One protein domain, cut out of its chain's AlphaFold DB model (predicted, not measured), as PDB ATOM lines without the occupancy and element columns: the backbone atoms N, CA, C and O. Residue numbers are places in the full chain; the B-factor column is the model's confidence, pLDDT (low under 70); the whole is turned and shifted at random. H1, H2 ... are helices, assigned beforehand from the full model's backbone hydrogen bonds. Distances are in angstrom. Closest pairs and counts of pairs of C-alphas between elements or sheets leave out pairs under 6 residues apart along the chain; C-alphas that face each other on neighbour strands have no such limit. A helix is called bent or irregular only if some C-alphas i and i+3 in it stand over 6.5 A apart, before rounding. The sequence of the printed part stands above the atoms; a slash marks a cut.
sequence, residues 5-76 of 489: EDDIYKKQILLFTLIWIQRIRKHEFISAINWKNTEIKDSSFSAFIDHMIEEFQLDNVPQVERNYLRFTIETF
ATOM      1  N   GLU A   5      -2.261 -55.337  16.746       47.62
ATOM      2  CA  GLU A   5      -2.415 -53.878  16.802       47.62
ATOM      3  C   GLU A   5      -3.142 -53.316  15.566       47.62
ATOM      4  O   GLU A   5      -4.019 -52.461  15.711       47.62
ATOM      5  N   ASP A   6      -2.883 -53.857  14.368       61.06
ATOM      6  CA  ASP A   6      -3.496 -53.384  13.117       61.06
ATOM      7  C   ASP A   6      -5.021 -53.592  13.108       61.06
ATOM      8  O   ASP A   6      -5.763 -52.811  12.512       61.06
ATOM      9  N   ASP A   7      -5.516 -54.632  13.784       65.50
ATOM     10  CA  ASP A   7      -6.948 -54.941  13.834       65.50
ATOM     11  C   ASP A   7      -7.726 -54.007  14.772       65.50
ATOM     12  O   ASP A   7      -8.905 -53.734  14.524       65.50
ATOM     13  N   ILE A   8      -7.093 -53.486  15.828       69.31
ATOM     14  CA  ILE A   8      -7.730 -52.510  16.726       69.31
ATOM     15  C   ILE A   8      -7.858 -51.163  16.011       69.31
ATOM     16  O   ILE A   8      -8.949 -50.587  15.996       69.31
ATOM     17  N   TYR A   9      -6.797 -50.699  15.346       72.31
ATOM     18  CA  TYR A   9      -6.838 -49.448  14.588       72.31
ATOM     19  C   TYR A   9      -7.817 -49.507  13.411       72.31
ATOM     20  O   TYR A   9      -8.586 -48.569  13.212       72.31
ATOM     21  N   LYS A  10      -7.905 -50.638  12.694       77.12
ATOM     22  CA  LYS A  10      -8.936 -50.832  11.656       77.12
ATOM     23  C   LYS A  10     -10.354 -50.705  12.208       77.12
ATOM     24  O   LYS A  10     -11.191 -50.050  11.592       77.12
ATOM     25  N   LYS A  11     -10.640 -51.307  13.370       80.56
ATOM     26  CA  LYS A  11     -11.959 -51.186  14.018       80.56
ATOM     27  C   LYS A  11     -12.270 -49.743  14.407       80.56
ATOM     28  O   LYS A  11     -13.411 -49.322  14.236       80.56
ATOM     29  N   GLN A  12     -11.277 -48.989  14.879       80.19
ATOM     30  CA  GLN A  12     -11.437 -47.566  15.183       80.19
ATOM     31  C   GLN A  12     -11.726 -46.750  13.922       80.19
ATOM     32  O   GLN A  12     -12.714 -46.023  13.887       80.19
ATOM     33  N   ILE A  13     -10.946 -46.932  12.854       83.75
ATOM     34  CA  ILE A  13     -11.170 -46.258  11.566       83.75
ATOM     35  C   ILE A  13     -12.585 -46.536  11.045       83.75
ATOM     36  O   ILE A  13     -13.289 -45.606  10.650       83.75
ATOM     37  N   LEU A  14     -13.040 -47.793  11.099       86.75
ATOM     38  CA  LEU A  14     -14.407 -48.163  10.722       86.75
ATOM     39  C   LEU A  14     -15.450 -47.461  11.594       86.75
ATOM     40  O   LEU A  14     -16.411 -46.911  11.063       86.75
ATOM     41  N   LEU A  15     -15.265 -47.446  12.917       86.12
ATOM     42  CA  LEU A  15     -16.181 -46.786  13.845       86.12
ATOM     43  C   LEU A  15     -16.289 -45.283  13.558       86.12
ATOM     44  O   LEU A  15     -17.399 -44.777  13.399       86.12
ATOM     45  N   PHE A  16     -15.159 -44.582  13.434       87.38
ATOM     46  CA  PHE A  16     -15.131 -43.154  13.112       87.38
ATOM     47  C   PHE A  16     -15.776 -42.860  11.762       87.38
ATOM     48  O   PHE A  16     -16.589 -41.943  11.659       87.38
ATOM     49  N   THR A  17     -15.483 -43.678  10.751       90.50
ATOM     50  CA  THR A  17     -16.075 -43.539   9.418       90.50
ATOM     51  C   THR A  17     -17.592 -43.742   9.468       90.50
ATOM     52  O   THR A  17     -18.336 -42.948   8.901       90.50
ATOM     53  N   LEU A  18     -18.088 -44.745  10.198       91.19
ATOM     54  CA  LEU A  18     -19.527 -44.993  10.348       91.19
ATOM     55  C   LEU A  18     -20.240 -43.868  11.110       91.19
ATOM     56  O   LEU A  18     -21.328 -43.454  10.703       91.19
ATOM     57  N   ILE A  19     -19.641 -43.355  12.188       90.06
ATOM     58  CA  ILE A  19     -20.169 -42.197  12.926       90.06
ATOM     59  C   ILE A  19     -20.240 -40.983  12.001       90.06
ATOM     60  O   ILE A  19     -21.266 -40.306  11.950       90.06
ATOM     61  N   TRP A  20     -19.175 -40.738  11.239       92.75
ATOM     62  CA  TRP A  20     -19.113 -39.651  10.275       92.75
ATOM     63  C   TRP A  20     -20.220 -39.764   9.217       92.75
ATOM     64  O   TRP A  20     -21.018 -38.839   9.085       92.75
ATOM     65  N   ILE A  21     -20.380 -40.924   8.569       93.31
ATOM     66  CA  ILE A  21     -21.471 -41.192   7.609       93.31
ATOM     67  C   ILE A  21     -22.844 -40.870   8.215       93.31
ATOM     68  O   ILE A  21     -23.676 -40.225   7.577       93.31
ATOM     69  N   GLN A  22     -23.096 -41.317   9.449       93.44
ATOM     70  CA  GLN A  22     -24.373 -41.082  10.128       93.44
ATOM     71  C   GLN A  22     -24.623 -39.594  10.388       93.44
ATOM     72  O   GLN A  22     -25.746 -39.128  10.200       93.44
ATOM     73  N   ARG A  23     -23.592 -38.839  10.779       93.25
ATOM     74  CA  ARG A  23     -23.688 -37.388  10.982       93.25
ATOM     75  C   ARG A  23     -23.979 -36.643   9.684       93.25
ATOM     76  O   ARG A  23     -24.879 -35.806   9.659       93.25
ATOM     77  N   ILE A  24     -23.290 -36.998   8.599       93.31
ATOM     78  CA  ILE A  24     -23.522 -36.412   7.272       93.31
ATOM     79  C   ILE A  24     -24.958 -36.664   6.804       93.31
ATOM     80  O   ILE A  24     -25.635 -35.729   6.383       93.31
ATOM     81  N   ARG A  25     -25.466 -37.894   6.958       92.12
ATOM     82  CA  ARG A  25     -26.858 -38.246   6.610       92.12
ATOM     83  C   ARG A  25     -27.905 -37.474   7.410       92.12
ATOM     84  O   ARG A  25     -29.017 -37.283   6.929       92.12
ATOM     85  N   LYS A  26     -27.567 -37.045   8.626       92.62
ATOM     86  CA  LYS A  26     -28.425 -36.207   9.476       92.62
ATOM     87  C   LYS A  26     -28.228 -34.706   9.251       92.62
ATOM     88  O   LYS A  26     -28.909 -33.919   9.900       92.62
ATOM     89  N   HIS A  27     -27.320 -34.307   8.358       88.44
ATOM     90  CA  HIS A  27     -26.897 -32.917   8.156       88.44
ATOM     91  C   HIS A  27     -26.333 -32.247   9.427       88.44
ATOM     92  O   HIS A  27     -26.415 -31.033   9.599       88.44
ATOM     93  N   GLU A  28     -25.736 -33.037  10.325       91.06
ATOM     94  CA  GLU A  28     -25.112 -32.568  11.567       91.06
ATOM     95  C   GLU A  28     -23.629 -32.247  11.331       91.06
ATOM     96  O   GLU A  28     -22.737 -32.992  11.754       91.06
ATOM     97  N   PHE A  29     -23.363 -31.143  10.629       87.50
ATOM     98  CA  PHE A  29     -22.014 -30.766  10.204       87.50
ATOM     99  C   PHE A  29     -21.192 -30.055  11.287       87.50
ATOM    100  O   PHE A  29     -21.718 -29.336  12.137       87.50
ATOM    101  N   ILE A  30     -19.873 -30.221  11.228       83.88
ATOM    102  CA  ILE A  30     -18.895 -29.461  12.009       83.88
ATOM    103  C   ILE A  30     -18.790 -28.045  11.438       83.88
ATOM    104  O   ILE A  30     -18.710 -27.851  10.228       83.88
ATOM    105  N   SER A  31     -18.762 -27.045  12.318       73.44
ATOM    106  CA  SER A  31     -18.713 -25.630  11.937       73.44
ATOM    107  C   SER A  31     -17.323 -25.150  11.519       73.44
ATOM    108  O   SER A  31     -17.208 -24.312  10.630       73.44
ATOM    109  N   ALA A  32     -16.269 -25.645  12.169       67.38
ATOM    110  CA  ALA A  32     -14.891 -25.262  11.894       67.38
ATOM    111  C   ALA A  32     -13.911 -26.331  12.383       67.38
ATOM    112  O   ALA A  32     -14.192 -27.075  13.323       67.38
ATOM    113  N   ILE A  33     -12.740 -26.346  11.758       66.56
ATOM    114  CA  ILE A  33     -11.566 -27.082  12.207       66.56
ATOM    115  C   ILE A  33     -10.573 -26.052  12.751       66.56
ATOM    116  O   ILE A  33     -10.200 -25.132  12.030       66.56
ATOM    117  N   ASN A  34     -10.128 -26.218  13.998       59.56
ATOM    118  CA  ASN A  34      -9.101 -25.368  14.620       59.56
ATOM    119  C   ASN A  34      -7.683 -25.962  14.489       59.56
ATOM    120  O   ASN A  34      -6.797 -25.645  15.280       59.56
ATOM    121  N   TRP A  35      -7.460 -26.856  13.526       66.44
ATOM    122  CA  TRP A  35      -6.209 -27.604  13.398       66.44
ATOM    123  C   TRP A  35      -5.238 -26.886  12.457       66.44
ATOM    124  O   TRP A  35      -5.604 -26.543  11.336       66.44
ATOM    125  N   LYS A  36      -3.994 -26.673  12.905       52.91
ATOM    126  CA  LYS A  36      -2.967 -25.931  12.150       52.91
ATOM    127  C   LYS A  36      -2.292 -26.741  11.025       52.91
ATOM    128  O   LYS A  36      -1.781 -26.139  10.091       52.91
ATOM    129  N   ASN A  37      -2.348 -28.078  11.050       52.81
ATOM    130  CA  ASN A  37      -1.716 -28.965  10.048       52.81
ATOM    131  C   ASN A  37      -2.600 -29.223   8.805       52.81
ATOM    132  O   ASN A  37      -2.744 -30.350   8.335       52.81
ATOM    133  N   THR A  38      -3.241 -28.190   8.254       47.12
ATOM    134  CA  THR A  38      -4.129 -28.330   7.080       47.12
ATOM    135  C   THR A  38      -3.409 -28.520   5.742       47.12
ATOM    136  O   THR A  38      -4.070 -28.844   4.755       47.12
ATOM    137  N   GLU A  39      -2.085 -28.356   5.688       46.72
ATOM    138  CA  GLU A  39      -1.293 -28.462   4.456       46.72
ATOM    139  C   GLU A  39      -0.527 -29.790   4.351       46.72
ATOM    140  O   GLU A  39       0.697 -29.813   4.280       46.72
ATOM    141  N   ILE A  40      -1.239 -30.916   4.287       53.31
ATOM    142  CA  ILE A  40      -0.662 -32.166   3.766       53.31
ATOM    143  C   ILE A  40      -1.253 -32.378   2.373       53.31
ATOM    144  O   ILE A  40      -2.456 -32.584   2.209       53.31
ATOM    145  N   LYS A  41      -0.400 -32.203   1.358       48.25
ATOM    146  CA  LYS A  41      -0.782 -32.028  -0.054       48.25
ATOM    147  C   LYS A  41      -1.086 -33.313  -0.821       48.25
ATOM    148  O   LYS A  41      -1.549 -33.213  -1.947       48.25
ATOM    149  N   ASP A  42      -0.893 -34.483  -0.232       53.00
ATOM    150  CA  ASP A  42      -1.286 -35.742  -0.857       53.00
ATOM    151  C   ASP A  42      -1.420 -36.809   0.224       53.00
ATOM    152  O   ASP A  42      -0.426 -37.261   0.787       53.00
ATOM    153  N   SER A  43      -2.653 -37.197   0.545       55.69
ATOM    154  CA  SER A  43      -2.901 -38.358   1.400       55.69
ATOM    155  C   SER A  43      -3.610 -39.426   0.577       55.69
ATOM    156  O   SER A  43      -4.570 -39.146  -0.149       55.69
ATOM    157  N   SER A  44      -3.182 -40.673   0.748       60.59
ATOM    158  CA  SER A  44      -3.879 -41.866   0.255       60.59
ATOM    159  C   SER A  44      -5.338 -41.949   0.733       60.59
ATOM    160  O   SER A  44      -6.146 -42.664   0.138       60.59
ATOM    161  N   PHE A  45      -5.701 -41.194   1.777       74.69
ATOM    162  CA  PHE A  45      -7.028 -41.186   2.380       74.69
ATOM    163  C   PHE A  45      -8.046 -40.294   1.663       74.69
ATOM    164  O   PHE A  45      -9.242 -40.513   1.841       74.69
ATOM    165  N   SER A  46      -7.631 -39.348   0.811       78.94
ATOM    166  CA  SER A  46      -8.582 -38.545   0.022       78.94
ATOM    167  C   SER A  46      -9.436 -39.435  -0.889       78.94
ATOM    168  O   SER A  46     -10.661 -39.356  -0.853       78.94
ATOM    169  N   ALA A  47      -8.796 -40.370  -1.599       83.38
ATOM    170  CA  ALA A  47      -9.481 -41.341  -2.451       83.38
ATOM    171  C   ALA A  47     -10.412 -42.272  -1.654       83.38
ATOM    172  O   ALA A  47     -11.490 -42.625  -2.126       83.38
ATOM    173  N   PHE A  48     -10.021 -42.648  -0.431       85.56
ATOM    174  CA  PHE A  48     -10.882 -43.418   0.469       85.56
ATOM    175  C   PHE A  48     -12.148 -42.634   0.835       85.56
ATOM    176  O   PHE A  48     -13.247 -43.171   0.731       85.56
ATOM    177  N   ILE A  49     -12.014 -41.363   1.220       88.31
ATOM    178  CA  ILE A  49     -13.155 -40.511   1.580       88.31
ATOM    179  C   ILE A  49     -14.084 -40.313   0.380       88.31
ATOM    180  O   ILE A  49     -15.298 -40.420   0.537       88.31
ATOM    181  N   ASP A  50     -13.529 -40.071  -0.808       88.88
ATOM    182  CA  ASP A  50     -14.313 -39.938  -2.039       88.88
ATOM    183  C   ASP A  50     -15.105 -41.215  -2.342       88.88
ATOM    184  O   ASP A  50     -16.316 -41.150  -2.553       88.88
ATOM    185  N   HIS A  51     -14.467 -42.384  -2.243       90.50
ATOM    186  CA  HIS A  51     -15.146 -43.664  -2.434       90.50
ATOM    187  C   HIS A  51     -16.267 -43.893  -1.407       90.50
ATOM    188  O   HIS A  51     -17.346 -44.367  -1.754       90.50
ATOM    189  N   MET A  52     -16.053 -43.507  -0.146       90.81
ATOM    190  CA  MET A  52     -17.074 -43.595   0.903       90.81
ATOM    191  C   MET A  52     -18.271 -42.670   0.646       90.81
ATOM    192  O   MET A  52     -19.404 -43.030   0.966       90.81
ATOM    193  N   ILE A  53     -18.040 -41.487   0.073       92.38
ATOM    194  CA  ILE A  53     -19.104 -40.549  -0.314       92.38
ATOM    195  C   ILE A  53     -19.942 -41.127  -1.456       92.38
ATOM    196  O   ILE A  53     -21.171 -41.064  -1.391       92.38
ATOM    197  N   GLU A  54     -19.291 -41.714  -2.463       92.56
ATOM    198  CA  GLU A  54     -19.952 -42.351  -3.605       92.56
ATOM    199  C   GLU A  54     -20.768 -43.581  -3.183       92.56
ATOM    200  O   GLU A  54     -21.968 -43.650  -3.453       92.56
ATOM    201  N   GLU A  55     -20.147 -44.520  -2.463       94.06
ATOM    202  CA  GLU A  55     -20.764 -45.794  -2.071       94.06
ATOM    203  C   GLU A  55     -21.988 -45.591  -1.165       94.06
ATOM    204  O   GLU A  55     -23.010 -46.266  -1.306       94.06
ATOM    205  N   PHE A  56     -21.923 -44.626  -0.242       93.25
ATOM    206  CA  PHE A  56     -23.013 -44.357   0.703       93.25
ATOM    207  C   PHE A  56     -23.983 -43.265   0.247       93.25
ATOM    208  O   PHE A  56     -24.914 -42.966   1.010       93.25
ATOM    209  N   GLN A  57     -23.784 -42.725  -0.964       92.25
ATOM    210  CA  GLN A  57     -24.599 -41.685  -1.598       92.25
ATOM    211  C   GLN A  57     -24.788 -40.469  -0.678       92.25
ATOM    212  O   GLN A  57     -25.904 -40.110  -0.306       92.25
ATOM    213  N   LEU A  58     -23.674 -39.887  -0.226       91.88
ATOM    214  CA  LEU A  58     -23.682 -38.754   0.700       91.88
ATOM    215  C   LEU A  58     -23.752 -37.419  -0.051       91.88
ATOM    216  O   LEU A  58     -22.805 -37.026  -0.730       91.88
ATOM    217  N   ASP A  59     -24.849 -36.688   0.131       84.81
ATOM    218  CA  ASP A  59     -25.068 -35.403  -0.533       84.81
ATOM    219  C   ASP A  59     -24.435 -34.222   0.219       84.81
ATOM    220  O   ASP A  59     -24.474 -34.142   1.449       84.81
ATOM    221  N   ASN A  60     -23.921 -33.243  -0.536       85.12
ATOM    222  CA  ASN A  60     -23.468 -31.934  -0.041       85.12
ATOM    223  C   ASN A  60     -22.439 -31.981   1.104       85.12
ATOM    224  O   ASN A  60     -22.469 -31.129   1.991       85.12
ATOM    225  N   VAL A  61     -21.512 -32.945   1.084       89.88
ATOM    226  CA  VAL A  61     -20.460 -33.081   2.106       89.88
ATOM    227  C   VAL A  61     -19.502 -31.880   2.074       89.88
ATOM    228  O   VAL A  61     -18.736 -31.745   1.110       89.88
ATOM    229  N   PRO A  62     -19.485 -31.020   3.110       89.19
ATOM    230  CA  PRO A  62     -18.622 -29.844   3.134       89.19
ATOM    231  C   PRO A  62     -17.132 -30.209   3.221       89.19
ATOM    232  O   PRO A  62     -16.761 -31.238   3.785       89.19
ATOM    233  N   GLN A  63     -16.244 -29.328   2.746       85.31
ATOM    234  CA  GLN A  63     -14.794 -29.576   2.804       85.31
ATOM    235  C   GLN A  63     -14.274 -29.752   4.240       85.31
ATOM    236  O   GLN A  63     -13.361 -30.543   4.476       85.31
ATOM    237  N   VAL A  64     -14.881 -29.060   5.209       83.44
ATOM    238  CA  VAL A  64     -14.536 -29.202   6.632       83.44
ATOM    239  C   VAL A  64     -14.783 -30.630   7.136       83.44
ATOM    240  O   VAL A  64     -13.991 -31.142   7.912       83.44
ATOM    241  N   GLU A  65     -15.798 -31.329   6.629       87.75
ATOM    242  CA  GLU A  65     -16.092 -32.719   7.007       87.75
ATOM    243  C   GLU A  65     -15.109 -33.713   6.391       87.75
ATOM    244  O   GLU A  65     -14.657 -34.646   7.052       87.75
ATOM    245  N   ARG A  66     -14.727 -33.477   5.132       87.50
ATOM    246  CA  ARG A  66     -13.686 -34.261   4.452       87.50
ATOM    247  C   ARG A  66     -12.363 -34.153   5.208       87.50
ATOM    248  O   ARG A  66     -11.726 -35.160   5.498       87.50
ATOM    249  N   ASN A  67     -11.986 -32.933   5.585       80.06
ATOM    250  CA  ASN A  67     -10.786 -32.684   6.378       80.06
ATOM    251  C   ASN A  67     -10.886 -33.312   7.780       80.06
ATOM    252  O   ASN A  67      -9.889 -33.837   8.267       80.06
ATOM    253  N   TYR A  68     -12.073 -33.311   8.399       83.69
ATOM    254  CA  TYR A  68     -12.303 -33.941   9.701       83.69
ATOM    255  C   TYR A  68     -12.044 -35.447   9.680       83.69
ATOM    256  O   TYR A  68     -11.265 -35.954  10.492       83.69
ATOM    257  N   LEU A  69     -12.668 -36.162   8.738       86.06
ATOM    258  CA  LEU A  69     -12.485 -37.606   8.633       86.06
ATOM    259  C   LEU A  69     -11.040 -37.950   8.259       86.06
ATOM    260  O   LEU A  69     -10.463 -38.848   8.869       86.06
ATOM    261  N   ARG A  70     -10.443 -37.202   7.320       81.50
ATOM    262  CA  ARG A  70      -9.045 -37.392   6.916       81.50
ATOM    263  C   ARG A  70      -8.117 -37.327   8.122       81.50
ATOM    264  O   ARG A  70      -7.435 -38.303   8.409       81.50
ATOM    265  N   PHE A  71      -8.177 -36.225   8.863       77.06
ATOM    266  CA  PHE A  71      -7.343 -36.014  10.039       77.06
ATOM    267  C   PHE A  71      -7.540 -37.116  11.082       77.06
ATOM    268  O   PHE A  71      -6.575 -37.680  11.589       77.06
ATOM    269  N   THR A  72      -8.795 -37.478  11.361       79.25
ATOM    270  CA  THR A  72      -9.118 -38.533  12.332       79.25
ATOM    271  C   THR A  72      -8.458 -39.861  11.953       79.25
ATOM    272  O   THR A  72      -7.879 -40.521  12.812       79.25
ATOM    273  N   ILE A  73      -8.492 -40.241  10.672       80.06
ATOM    274  CA  ILE A  73      -7.871 -41.479  10.181       80.06
ATOM    275  C   ILE A  73      -6.343 -41.377  10.195       80.06
ATOM    276  O   ILE A  73      -5.665 -42.310  10.628       80.06
ATOM    277  N   GLU A  74      -5.800 -40.239   9.770       76.94
ATOM    278  CA  GLU A  74      -4.362 -39.977   9.780       76.94
ATOM    279  C   GLU A  74      -3.782 -40.060  11.201       76.94
ATOM    280  O   GLU A  74      -2.630 -40.453  11.354       76.94
ATOM    281  N   THR A  75      -4.562 -39.783  12.260       75.12
ATOM    282  CA  THR A  75      -4.070 -39.897  13.652       75.12
ATOM    283  C   THR A  75      -3.729 -41.326  14.078       75.12
ATOM    284  O   THR A  75      -3.121 -41.533  15.130       75.12
ATOM    285  N   PHE A  76      -4.098 -42.320  13.269       73.44
ATOM    286  CA  PHE A  76      -3.696 -43.714  13.437       73.44
ATOM    287  C   PHE A  76      -2.445 -44.079  12.620       73.44
ATOM    288  O   PHE A  76      -1.935 -45.188  12.759       73.44
TER     289      PHE A  76
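What this domain is: This is residues 5 to 76 of the 489 residues of the protein "PTS system ascorbate-specific transporter subunit IIA" of Enterococcus faecium (UniProt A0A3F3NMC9). Three helices stand with their centres in a triangle: the long H1 and the shorter H3 run side by side in opposite directions, and H2 meets H3 near its own first residue, Phe 45, at a steep angle of 61 degrees. A long loop, residues 26 to 44, leaves the end of H1 and swings in a wide arc round the outer side of H3 before it reaches the start of H2. The printed part has 72 residues with three named helices, in the order H1, H2, H3, and no named strand; its class is all helix. It is compact, with a radius of gyration of the C-alphas of 12.1 A, and its C-alphas span 33 by 26 by 19 A.

Where its parts are: H1 is the longest helix, with residues 5 to 25; it runs 30.8 A from C-alpha 5 at (-2.415, -53.878, 16.802) to C-alpha 25 at (-26.858, -38.246, 6.610). Residues 26 to 44 hold no named element. H2 follows with residues 45 to 55 and is 15.2 A long from first to last C-alpha. H3, residues 63 to 74, is 16.3 A long and ends with C-alpha 74 at (-4.362, -39.977, 9.780).

How they stand to each other: H1 and H3 touch, and their closest C-alphas, those of Ile 13 and Ile 73, are 6.0 A apart. H1 touches H3 with residues 13 to 20 alone, and H3 touches H1 with residues 69 to 73 alone. The two helices run opposite ways at a shallow tilt of 14 degrees. H2 and H3 touch too, with 6.2 A between their closest C-alphas, those of Phe 45 and Arg 70. They run opposite ways at a steep tilt of 61 degrees. H1 and H2 are near each other, with 8.3 A between their closest C-alphas. In H1, H2 and H3 every pair of O i and N i+4 is within hydrogen-bond range. None of the three helices is bent.

The domain as a whole: The two C-alphas farthest apart are those of Glu 5 and Asn 60, at 34.8 A, while the first and last printed C-alphas, those of Glu 5 and Phe 76, are 10.8 A apart. The printed part runs from residue 5 to residue 76 without a cut. The link from H1 to H2 is long, with 19 residues, and their C-alphas lie 12 to 17 A from the mean of the C-alphas. The link from H2 to H3 is short but not tight, with 7 residues. The mean pLDDT of the printed part is 79.1; 17 residues are under 70, namely residues 5 to 8, which belong to H1, and residues 32 to 44, which lie in the long link.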